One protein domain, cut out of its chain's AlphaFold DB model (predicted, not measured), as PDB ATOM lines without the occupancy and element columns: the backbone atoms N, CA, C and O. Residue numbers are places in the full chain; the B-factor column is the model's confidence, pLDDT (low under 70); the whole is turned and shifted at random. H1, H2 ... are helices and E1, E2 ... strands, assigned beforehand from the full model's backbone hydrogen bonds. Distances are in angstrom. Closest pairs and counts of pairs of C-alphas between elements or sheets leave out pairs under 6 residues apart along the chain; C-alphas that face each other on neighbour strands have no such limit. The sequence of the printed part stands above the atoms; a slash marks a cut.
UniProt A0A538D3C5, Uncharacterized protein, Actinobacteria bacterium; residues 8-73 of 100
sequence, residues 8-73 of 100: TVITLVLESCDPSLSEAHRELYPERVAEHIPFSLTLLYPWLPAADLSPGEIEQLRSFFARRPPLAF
ATOM      1  N   THR A   8     169.759 -39.016  -0.082       94.50
ATOM      2  CA  THR A   8     168.939 -37.870   0.319       94.50
ATOM      3  C   THR A   8     167.797 -38.302   1.235       94.50
ATOM      4  O   THR A   8     167.349 -39.452   1.218       94.50
ATOM      5  N   VAL A   9     167.319 -37.355   2.038       94.88
ATOM      6  CA  VAL A   9     166.188 -37.503   2.958       94.88
ATOM      7  C   VAL A   9     165.181 -36.388   2.701       94.88
ATOM      8  O   VAL A   9     165.567 -35.249   2.436       94.88
ATOM      9  N   ILE A  10     163.893 -36.703   2.815       94.81
ATOM     10  CA  ILE A  10     162.825 -35.705   2.895       94.81
ATOM     11  C   ILE A  10     162.416 -35.607   4.362       94.81
ATOM     12  O   ILE A  10     161.978 -36.592   4.958       94.81
ATOM     13  N   THR A  11     162.578 -34.426   4.953       94.88
ATOM     14  CA  THR A  11     162.329 -34.185   6.378       94.88
ATOM     15  C   THR A  11     161.688 -32.821   6.604       94.88
ATOM     16  O   THR A  11     161.884 -31.893   5.815       94.88
ATOM     17  N   LEU A  12     160.933 -32.692   7.692       93.88
ATOM     18  CA  LEU A  12     160.472 -31.411   8.215       93.88
ATOM     19  C   LEU A  12     161.491 -30.907   9.232       93.88
ATOM     20  O   LEU A  12     161.742 -31.576  10.231       93.88
ATOM     21  N   VAL A  13     162.063 -29.726   9.009       94.62
ATOM     22  CA  VAL A  13     162.955 -29.094   9.990       94.62
ATOM     23  C   VAL A  13     162.105 -28.409  11.054       94.62
ATOM     24  O   VAL A  13     161.330 -27.508  10.740       94.62
ATOM     25  N   LEU A  14     162.260 -28.838  12.306       93.50
ATOM     26  CA  LEU A  14     161.469 -28.379  13.451       93.50
ATOM     27  C   LEU A  14     162.294 -27.554  14.447       93.50
ATOM     28  O   LEU A  14     161.771 -27.088  15.455       93.50
ATOM     29  N   GLU A  15     163.584 -27.353  14.176       89.75
ATOM     30  CA  GLU A  15     164.528 -26.685  15.079       89.75
ATOM     31  C   GLU A  15     164.095 -25.266  15.484       89.75
ATOM     32  O   GLU A  15     164.402 -24.816  16.584       89.75
ATOM     33  N   SER A  16     163.350 -24.572  14.618       89.12
ATOM     34  CA  SER A  16     162.821 -23.230  14.884       89.12
ATOM     35  C   SER A  16     161.433 -23.213  15.532       89.12
ATOM     36  O   SER A  16     160.927 -22.130  15.818       89.12
ATOM     37  N   CYS A  17     160.780 -24.365  15.704       88.25
ATOM     38  CA  CYS A  17     159.416 -24.437  16.233       88.25
ATOM     39  C   CYS A  17     159.377 -24.245  17.751       88.25
ATOM     40  O   CYS A  17     158.493 -23.549  18.245       88.25
ATOM     41  N   ASP A  18     160.335 -24.832  18.473       89.50
ATOM     42  CA  ASP A  18     160.438 -24.728  19.928       89.50
ATOM     43  C   ASP A  18     161.917 -24.813  20.376       89.50
ATOM     44  O   ASP A  18     162.584 -25.824  20.112       89.50
ATOM     45  N   PRO A  19     162.458 -23.776  21.047       91.25
ATOM     46  CA  PRO A  19     163.848 -23.770  21.502       91.25
ATOM     47  C   PRO A  19     164.190 -24.879  22.502       91.25
ATOM     48  O   PRO A  19     165.299 -25.408  22.455       91.25
ATOM     49  N   SER A  20     163.259 -25.250  23.384       91.12
ATOM     50  CA  SER A  20     163.479 -26.274  24.407       91.12
ATOM     51  C   SER A  20     163.539 -27.673  23.796       91.12
ATOM     52  O   SER A  20     164.381 -28.474  24.196       91.12
ATOM     53  N   LEU A  21     162.721 -27.963  22.778       89.06
ATOM     54  CA  LEU A  21     162.837 -29.221  22.025       89.06
ATOM     55  C   LEU A  21     164.147 -29.298  21.230       89.06
ATOM     56  O   LEU A  21     164.793 -30.345  21.190       89.06
ATOM     57  N   SER A  22     164.565 -28.182  20.628       90.12
ATOM     58  CA  SER A  22     165.849 -28.088  19.930       90.12
ATOM     59  C   SER A  22     167.037 -28.327  20.873       90.12
ATOM     60  O   SER A  22     167.971 -29.045  20.519       90.12
ATOM     61  N   GLU A  23     167.003 -27.766  22.084       92.06
ATOM     62  CA  GLU A  23     168.021 -27.995  23.116       92.06
ATOM     63  C   GLU A  23     168.042 -29.457  23.582       92.06
ATOM     64  O   GLU A  23     169.101 -30.083  23.546       92.06
ATOM     65  N   ALA A  24     166.877 -30.033  23.896       91.12
ATOM     66  CA  ALA A  24     166.761 -31.434  24.301       91.12
ATOM     67  C   ALA A  24     167.296 -32.401  23.229       91.12
ATOM     68  O   ALA A  24     167.991 -33.363  23.550       91.12
ATOM     69  N   HIS A  25     167.033 -32.130  21.944       92.12
ATOM     70  CA  HIS A  25     167.595 -32.911  20.840       92.12
ATOM     71  C   HIS A  25     169.133 -32.888  20.837       92.12
ATOM     72  O   HIS A  25     169.757 -33.932  20.654       92.12
ATOM     73  N   ARG A  26     169.752 -31.721  21.068       92.06
ATOM     74  CA  ARG A  26     171.221 -31.595  21.115       92.06
ATOM     75  C   ARG A  26     171.830 -32.267  22.346       92.06
ATOM     76  O   ARG A  26     172.942 -32.775  22.248       92.06
ATOM     77  N   GLU A  27     171.130 -32.262  23.479       93.31
ATOM     78  CA  GLU A  27     171.573 -32.936  24.706       93.31
ATOM     79  C   GLU A  27     171.523 -34.464  24.567       93.31
ATOM     80  O   GLU A  27     172.480 -35.145  24.931       93.31
ATOM     81  N   LEU A  28     170.431 -34.999  24.012       91.12
ATOM     82  CA  LEU A  28     170.237 -36.442  23.849       91.12
ATOM     83  C   LEU A  28     171.103 -37.040  22.734       91.12
ATOM     84  O   LEU A  28     171.534 -38.184  22.861       91.12
ATOM     85  N   TYR A  29     171.359 -36.275  21.668       91.50
ATOM     86  CA  TYR A  29     172.075 -36.739  20.475       91.50
ATOM     87  C   TYR A  29     173.188 -35.769  20.055       91.50
ATOM     88  O   TYR A  29     173.113 -35.145  18.987       91.50
ATOM     89  N   PRO A  30     174.245 -35.604  20.869       92.00
ATOM     90  CA  PRO A  30     175.336 -34.677  20.568       92.00
ATOM     91  C   PRO A  30     176.054 -35.002  19.249       92.00
ATOM     92  O   PRO A  30     176.573 -34.102  18.588       92.00
ATOM     93  N   GLU A  31     176.053 -36.264  18.812       90.19
ATOM     94  CA  GLU A  31     176.595 -36.683  17.519       90.19
ATOM     95  C   GLU A  31     175.884 -36.017  16.331       90.19
ATOM     96  O   GLU A  31     176.531 -35.690  15.334       90.19
ATOM     97  N   ARG A  32     174.586 -35.704  16.454       88.12
ATOM     98  CA  ARG A  32     173.800 -35.057  15.388       88.12
ATOM     99  C   ARG A  32     174.246 -33.630  15.114       88.12
ATOM    100  O   ARG A  32     174.123 -33.161  13.985       88.12
ATOM    101  N   VAL A  33     174.834 -32.963  16.107       84.94
ATOM    102  CA  VAL A  33     175.439 -31.636  15.931       84.94
ATOM    103  C   VAL A  33     176.632 -31.717  14.981       84.94
ATOM    104  O   VAL A  33     176.729 -30.916  14.054       84.94
ATOM    105  N   ALA A  34     177.516 -32.704  15.161       87.19
ATOM    106  CA  ALA A  34     178.663 -32.907  14.275       87.19
ATOM    107  C   ALA A  34     178.230 -33.317  12.856       87.19
ATOM    108  O   ALA A  34     178.850 -32.918  11.868       87.19
ATOM    109  N   GLU A  35     177.131 -34.065  12.747       86.69
ATOM    110  CA  GLU A  35     176.532 -34.475  11.472       86.69
ATOM    111  C   GLU A  35     175.717 -33.363  10.789       86.69
ATOM    112  O   GLU A  35     175.267 -33.551   9.661       86.69
ATOM    113  N   HIS A  36     175.557 -32.195  11.427       87.62
ATOM    114  CA  HIS A  36     174.717 -31.089  10.951       87.62
ATOM    115  C   HIS A  36     173.252 -31.503  10.711       87.62
ATOM    116  O   HIS A  36     172.592 -30.992   9.804       87.62
ATOM    117  N   ILE A  37     172.736 -32.427  11.527       89.38
ATOM    118  CA  ILE A  37     171.349 -32.894  11.464       89.38
ATOM    119  C   ILE A  37     170.517 -32.100  12.484       89.38
ATOM    120  O   ILE A  37     170.732 -32.251  13.692       89.38
ATOM    121  N   PRO A  38     169.573 -31.251  12.037       92.88
ATOM    122  CA  PRO A  38     168.731 -30.476  12.938       92.88
ATOM    123  C   PRO A  38     167.650 -31.353  13.575       92.88
ATOM    124  O   PRO A  38     167.317 -32.432  13.070       92.88
ATOM    125  N   PHE A  39     167.023 -30.836  14.637       93.94
ATOM    126  CA  PHE A  39     165.788 -31.424  15.148       93.94
ATOM    127  C   PHE A  39     164.740 -31.438  14.029       93.94
ATOM    128  O   PHE A  39     164.371 -30.391  13.484       93.94
ATOM    129  N   SER A  40     164.325 -32.636  13.627       94.50
ATOM    130  CA  SER A  40     163.538 -32.829  12.417       94.50
ATOM    131  C   SER A  40     162.674 -34.085  12.482       94.50
ATOM    132  O   SER A  40     162.892 -34.968  13.311       94.50
ATOM    133  N   LEU A  41     161.674 -34.143  11.604       93.94
ATOM    134  CA  LEU A  41     160.768 -35.275  11.444       93.94
ATOM    135  C   LEU A  41     160.912 -35.830  10.027       93.94
ATOM    136  O   LEU A  41     160.472 -35.213   9.054       93.94
ATOM    137  N   THR A  42     161.536 -37.002   9.925       93.62
ATOM    138  CA  THR A  42     161.755 -37.701   8.654       93.62
ATOM    139  C   THR A  42     160.433 -38.167   8.053       93.62
ATOM    140  O   THR A  42     159.696 -38.917   8.689       93.62
ATOM    141  N   LEU A  43     160.168 -37.772   6.807       94.19
ATOM    142  CA  LEU A  43     159.023 -38.242   6.021       94.19
ATOM    143  C   LEU A  43     159.416 -39.418   5.122       94.19
ATOM    144  O   LEU A  43     158.686 -40.398   5.036       94.19
ATOM    145  N   LEU A  44     160.589 -39.348   4.483       94.06
ATOM    146  CA  LEU A  44     161.089 -40.419   3.621       94.06
ATOM    147  C   LEU A  44     162.616 -40.507   3.659       94.06
ATOM    148  O   LEU A  44     163.307 -39.527   3.373       94.06
ATOM    149  N   TYR A  45     163.137 -41.696   3.972       91.00
ATOM    150  CA  TYR A  45     164.561 -42.020   3.899       91.00
ATOM    151  C   TYR A  45     164.793 -43.517   3.593       91.00
ATOM    152  O   TYR A  45     164.170 -44.357   4.249       91.00
ATOM    153  N   PRO A  46     165.722 -43.860   2.674       92.62
ATOM    154  CA  PRO A  46     166.343 -42.961   1.698       92.62
ATOM    155  C   PRO A  46     165.333 -42.541   0.620       92.62
ATOM    156  O   PRO A  46     164.430 -43.305   0.287       92.62
ATOM    157  N   TRP A  47     165.476 -41.331   0.074       93.50
ATOM    158  CA  TRP A  47     164.670 -40.893  -1.069       93.50
ATOM    159  C   TRP A  47     165.352 -41.237  -2.397       93.50
ATOM    160  O   TRP A  47     164.944 -42.171  -3.081       93.50
ATOM    161  N   LEU A  48     166.410 -40.504  -2.750       94.69
ATOM    162  CA  LEU A  48     167.207 -40.718  -3.962       94.69
ATOM    163  C   LEU A  48     168.703 -40.590  -3.652       94.69
ATOM    164  O   LEU A  48     169.076 -39.821  -2.757       94.69
ATOM    165  N   PRO A  49     169.591 -41.279  -4.387       95.06
ATOM    166  CA  PRO A  49     171.012 -40.966  -4.350       95.06
ATOM    167  C   PRO A  49     171.244 -39.489  -4.684       95.06
ATOM    168  O   PRO A  49     170.615 -38.937  -5.585       95.06
ATOM    169  N   ALA A  50     172.181 -38.840  -3.994       93.44
ATOM    170  CA  ALA A  50     172.472 -37.422  -4.213       93.44
ATOM    171  C   ALA A  50     172.927 -37.129  -5.655       93.44
ATOM    172  O   ALA A  50     172.676 -36.044  -6.169       93.44
ATOM    173  N   ALA A  51     173.561 -38.106  -6.314       94.25
ATOM    174  CA  ALA A  51     173.982 -38.011  -7.711       94.25
ATOM    175  C   ALA A  51     172.808 -37.994  -8.708       94.25
ATOM    176  O   ALA A  51     172.957 -37.460  -9.806       94.25
ATOM    177  N   ASP A  52     171.653 -38.536  -8.314       95.12
ATOM    178  CA  ASP A  52     170.457 -38.639  -9.155       95.12
ATOM    179  C   ASP A  52     169.451 -37.509  -8.872       95.12
ATOM    180  O   ASP A  52     168.446 -37.370  -9.574       95.12
ATOM    181  N   LEU A  53     169.715 -36.665  -7.863       95.44
ATOM    182  CA  LEU A  53     168.861 -35.532  -7.528       95.44
ATOM    183  C   LEU A  53     168.938 -34.467  -8.628       95.44
ATOM    184  O   LEU A  53     169.897 -33.700  -8.729       95.44
ATOM    185  N   SER A  54     167.884 -34.393  -9.436       96.62
ATOM    186  CA  SER A  54     167.756 -33.411 -10.510       96.62
ATOM    187  C   SER A  54     166.789 -32.277 -10.140       96.62
ATOM    188  O   SER A  54     165.933 -32.442  -9.265       96.62
ATOM    189  N   PRO A  55     166.835 -31.130 -10.845       97.56
ATOM    190  CA  PRO A  55     165.815 -30.091 -10.700       97.56
ATOM    191  C   PRO A  55     164.382 -30.592 -10.946       97.56
ATOM    192  O   PRO A  55     163.447 -30.057 -10.355       97.56
ATOM    193  N   GLY A  56     164.202 -31.619 -11.787       98.06
ATOM    194  CA  GLY A  56     162.896 -32.230 -12.049       98.06
ATOM    195  C   GLY A  56     162.334 -32.967 -10.833       98.06
ATOM    196  O   GLY A  56     161.163 -32.789 -10.508       98.06
ATOM    197  N   GLU A  57     163.180 -33.705 -10.111       96.56
ATOM    198  CA  GLU A  57     162.797 -34.394  -8.868       96.56
ATOM    199  C   GLU A  57     162.411 -33.393  -7.773       96.56
ATOM    200  O   GLU A  57     161.408 -33.563  -7.078       96.56
ATOM    201  N   ILE A  58     163.162 -32.291  -7.665       96.31
ATOM    202  CA  ILE A  58     162.839 -31.201  -6.736       96.31
ATOM    203  C   ILE A  58     161.490 -30.570  -7.098       96.31
ATOM    204  O   ILE A  58     160.673 -30.323  -6.211       96.31
ATOM    205  N   GLU A  59     161.219 -30.317  -8.380       97.88
ATOM    206  CA  GLU A  59     159.944 -29.731  -8.804       97.88
ATOM    207  C   GLU A  59     158.763 -30.683  -8.585       97.88
ATOM    208  O   GLU A  59     157.692 -30.261  -8.141       97.88
ATOM    209  N   GLN A  60     158.958 -31.983  -8.808       95.75
ATOM    210  CA  GLN A  60     157.954 -32.993  -8.492       95.75
ATOM    211  C   GLN A  60     157.630 -33.006  -6.993       95.75
ATOM    212  O   GLN A  60     156.451 -33.029  -6.624       95.75
ATOM    213  N   LEU A  61     158.650 -32.922  -6.134       95.19
ATOM    214  CA  LEU A  61     158.477 -32.837  -4.685       95.19
ATOM    215  C   LEU A  61     157.732 -31.557  -4.275       95.19
ATOM    216  O   LEU A  61     156.781 -31.605  -3.493       95.19
ATOM    217  N   ARG A  62     158.095 -30.408  -4.861       96.00
ATOM    218  CA  ARG A  62     157.399 -29.127  -4.643       96.00
ATOM    219  C   ARG A  62     155.931 -29.214  -5.044       96.00
ATOM    220  O   ARG A  62     155.060 -28.856  -4.255       96.00
ATOM    221  N   SER A  63     155.643 -29.744  -6.230       96.94
ATOM    222  CA  SER A  63     154.281 -29.945  -6.736       96.94
ATOM    223  C   SER A  63     153.474 -30.939  -5.890       96.94
ATOM    224  O   SER A  63     152.254 -30.812  -5.749       96.94
ATOM    225  N   PHE A  64     154.126 -31.947  -5.309       94.75
ATOM    226  CA  PHE A  64     153.498 -32.877  -4.377       94.75
ATOM    227  C   PHE A  64     153.032 -32.168  -3.101       94.75
ATOM    228  O   PHE A  64     151.860 -32.303  -2.737       94.75
ATOM    229  N   PHE A  65     153.892 -31.378  -2.460       94.56
ATOM    230  CA  PHE A  65     153.531 -30.670  -1.228       94.56
ATOM    231  C   PHE A  65     152.621 -29.457  -1.462       94.56
ATOM    232  O   PHE A  65     151.745 -29.203  -0.645       94.56
ATOM    233  N   ALA A  66     152.727 -28.765  -2.600       95.62
ATOM    234  CA  ALA A  66     151.894 -27.597  -2.914       95.62
ATOM    235  C   ALA A  66     150.385 -27.900  -3.008       95.62
ATOM    236  O   ALA A  66     149.561 -26.995  -2.897       95.62
ATOM    237  N   ARG A  67     150.007 -29.165  -3.229       93.69
ATOM    238  CA  ARG A  67     148.604 -29.610  -3.323       93.69
ATOM    239  C   ARG A  67     147.995 -30.009  -1.978       93.69
ATOM    240  O   ARG A  67     146.851 -30.453  -1.947       93.69
ATOM    241  N   ARG A  68     148.755 -29.900  -0.888       91.31
ATOM    242  CA  ARG A  68     148.349 -30.317   0.455       91.31
ATOM    243  C   ARG A  68     148.209 -29.106   1.378       91.31
ATOM    244  O   ARG A  68     148.902 -28.108   1.172       91.31
ATOM    245  N   PRO A  69     147.323 -29.173   2.383       91.12
ATOM    246  CA  PRO A  69     147.326 -28.183   3.449       91.12
ATOM    247  C   PRO A  69     148.641 -28.254   4.248       91.12
ATOM    248  O   PRO A  69     149.336 -29.274   4.202       91.12
ATOM    249  N   PRO A  70     148.989 -27.191   4.995       90.69
ATOM    250  CA  PRO A  70     150.051 -27.262   5.990       90.69
ATOM    251  C   PRO A  70     149.811 -28.415   6.969       90.69
ATOM    252  O   PRO A  70     148.685 -28.621   7.418       90.69
ATOM    253  N   LEU A  71     150.875 -29.142   7.306       91.81
ATOM    254  CA  LEU A  71     150.827 -30.226   8.282       91.81
ATOM    255  C   LEU A  71     150.659 -29.639   9.689       91.81
ATOM    256  O   LEU A  71     151.403 -28.735  10.068       91.81
ATOM    257  N   ALA A  72     149.700 -30.162  10.450       92.50
ATOM    258  CA  ALA A  72     149.430 -29.750  11.822       92.50
ATOM    259  C   ALA A  72     149.457 -30.971  12.747       92.50
ATOM    260  O   ALA A  72     148.697 -31.917  12.556       92.50
ATOM    261  N   PHE A  73     150.346 -30.943  13.736       94.06
ATOM    262  CA  PHE A  73     150.507 -31.995  14.731       94.06
ATOM    263  C   PHE A  73     151.127 -31.421  16.007       94.06
ATOM    264  O   PHE A  73     151.869 -30.440  15.965       94.06
TER     265      PHE A  73
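AT A GLANCE: This is residues 8 to 73 of the 100 residues of an uncharacterized protein of Actinobacteria bacterium (UniProt A0A538D3C5). A short two-stranded ribbon, E1 beside E2, forms the middle of a flat, open shape, with helices H1 and H2 at one end of the long axis and helix H3 at the other. The H3 end is an arm with few contacts: residues 62 to 70, of which 62 to 66 belong to H3, stand free. The printed part has 66 residues with three named helices and two named strands, in the order E1, H1, H2, E2, H3; the sheet, order E1 - E2, is antiparallel and the class is mixed, helices and strands. The whole is loose, with a radius of gyration of the C-alphas of 14.1 A and spans of 37 by 30 by 14 A.

HOW THE PARTS SIT: E1, residues 10 to 13, and E2, residues 40 to 44, are antiparallel neighbours at 163 degrees between their directions. C-alphas 11 and 42 face each other at 4.2 A. N 10 and O 44 are within hydrogen-bond range at 2.9 A, as are N 43 and O 10 at 2.8 A. H1, residues 19 to 28, and H2, residues 30 to 34, are close but not clearly touching; their closest C-alphas, those of Arg 26 and Val 33, are 6.7 A apart. H3, residues 55 to 66, touches no helix and is apart from E1, H1 and H2. In H1 and H3 every O i to N i+4 pair is within hydrogen-bond range; in H2 it is 0 of 1, with 2 of 2 O i to N i+3 pairs within range.

IN THESE COORDINATES: E1 begins at C-alpha 10, (162.825, -35.705, 2.895), and is 9.7 A long; E2 is 11.9 A long. H1 is 14.4 A long and H2 7.3 A. H3 is 16.1 A long and ends at C-alpha 66, (151.894, -27.597, -2.914).

THE WHOLE: The two C-alphas farthest apart, those of Glu 27 and Gly 56, are 37.8 A apart. The printed part has no cut. The link from E2 to H3 is short, the other three are tight. The mean pLDDT of the printed part is 92.8, and no printed residue is under 70.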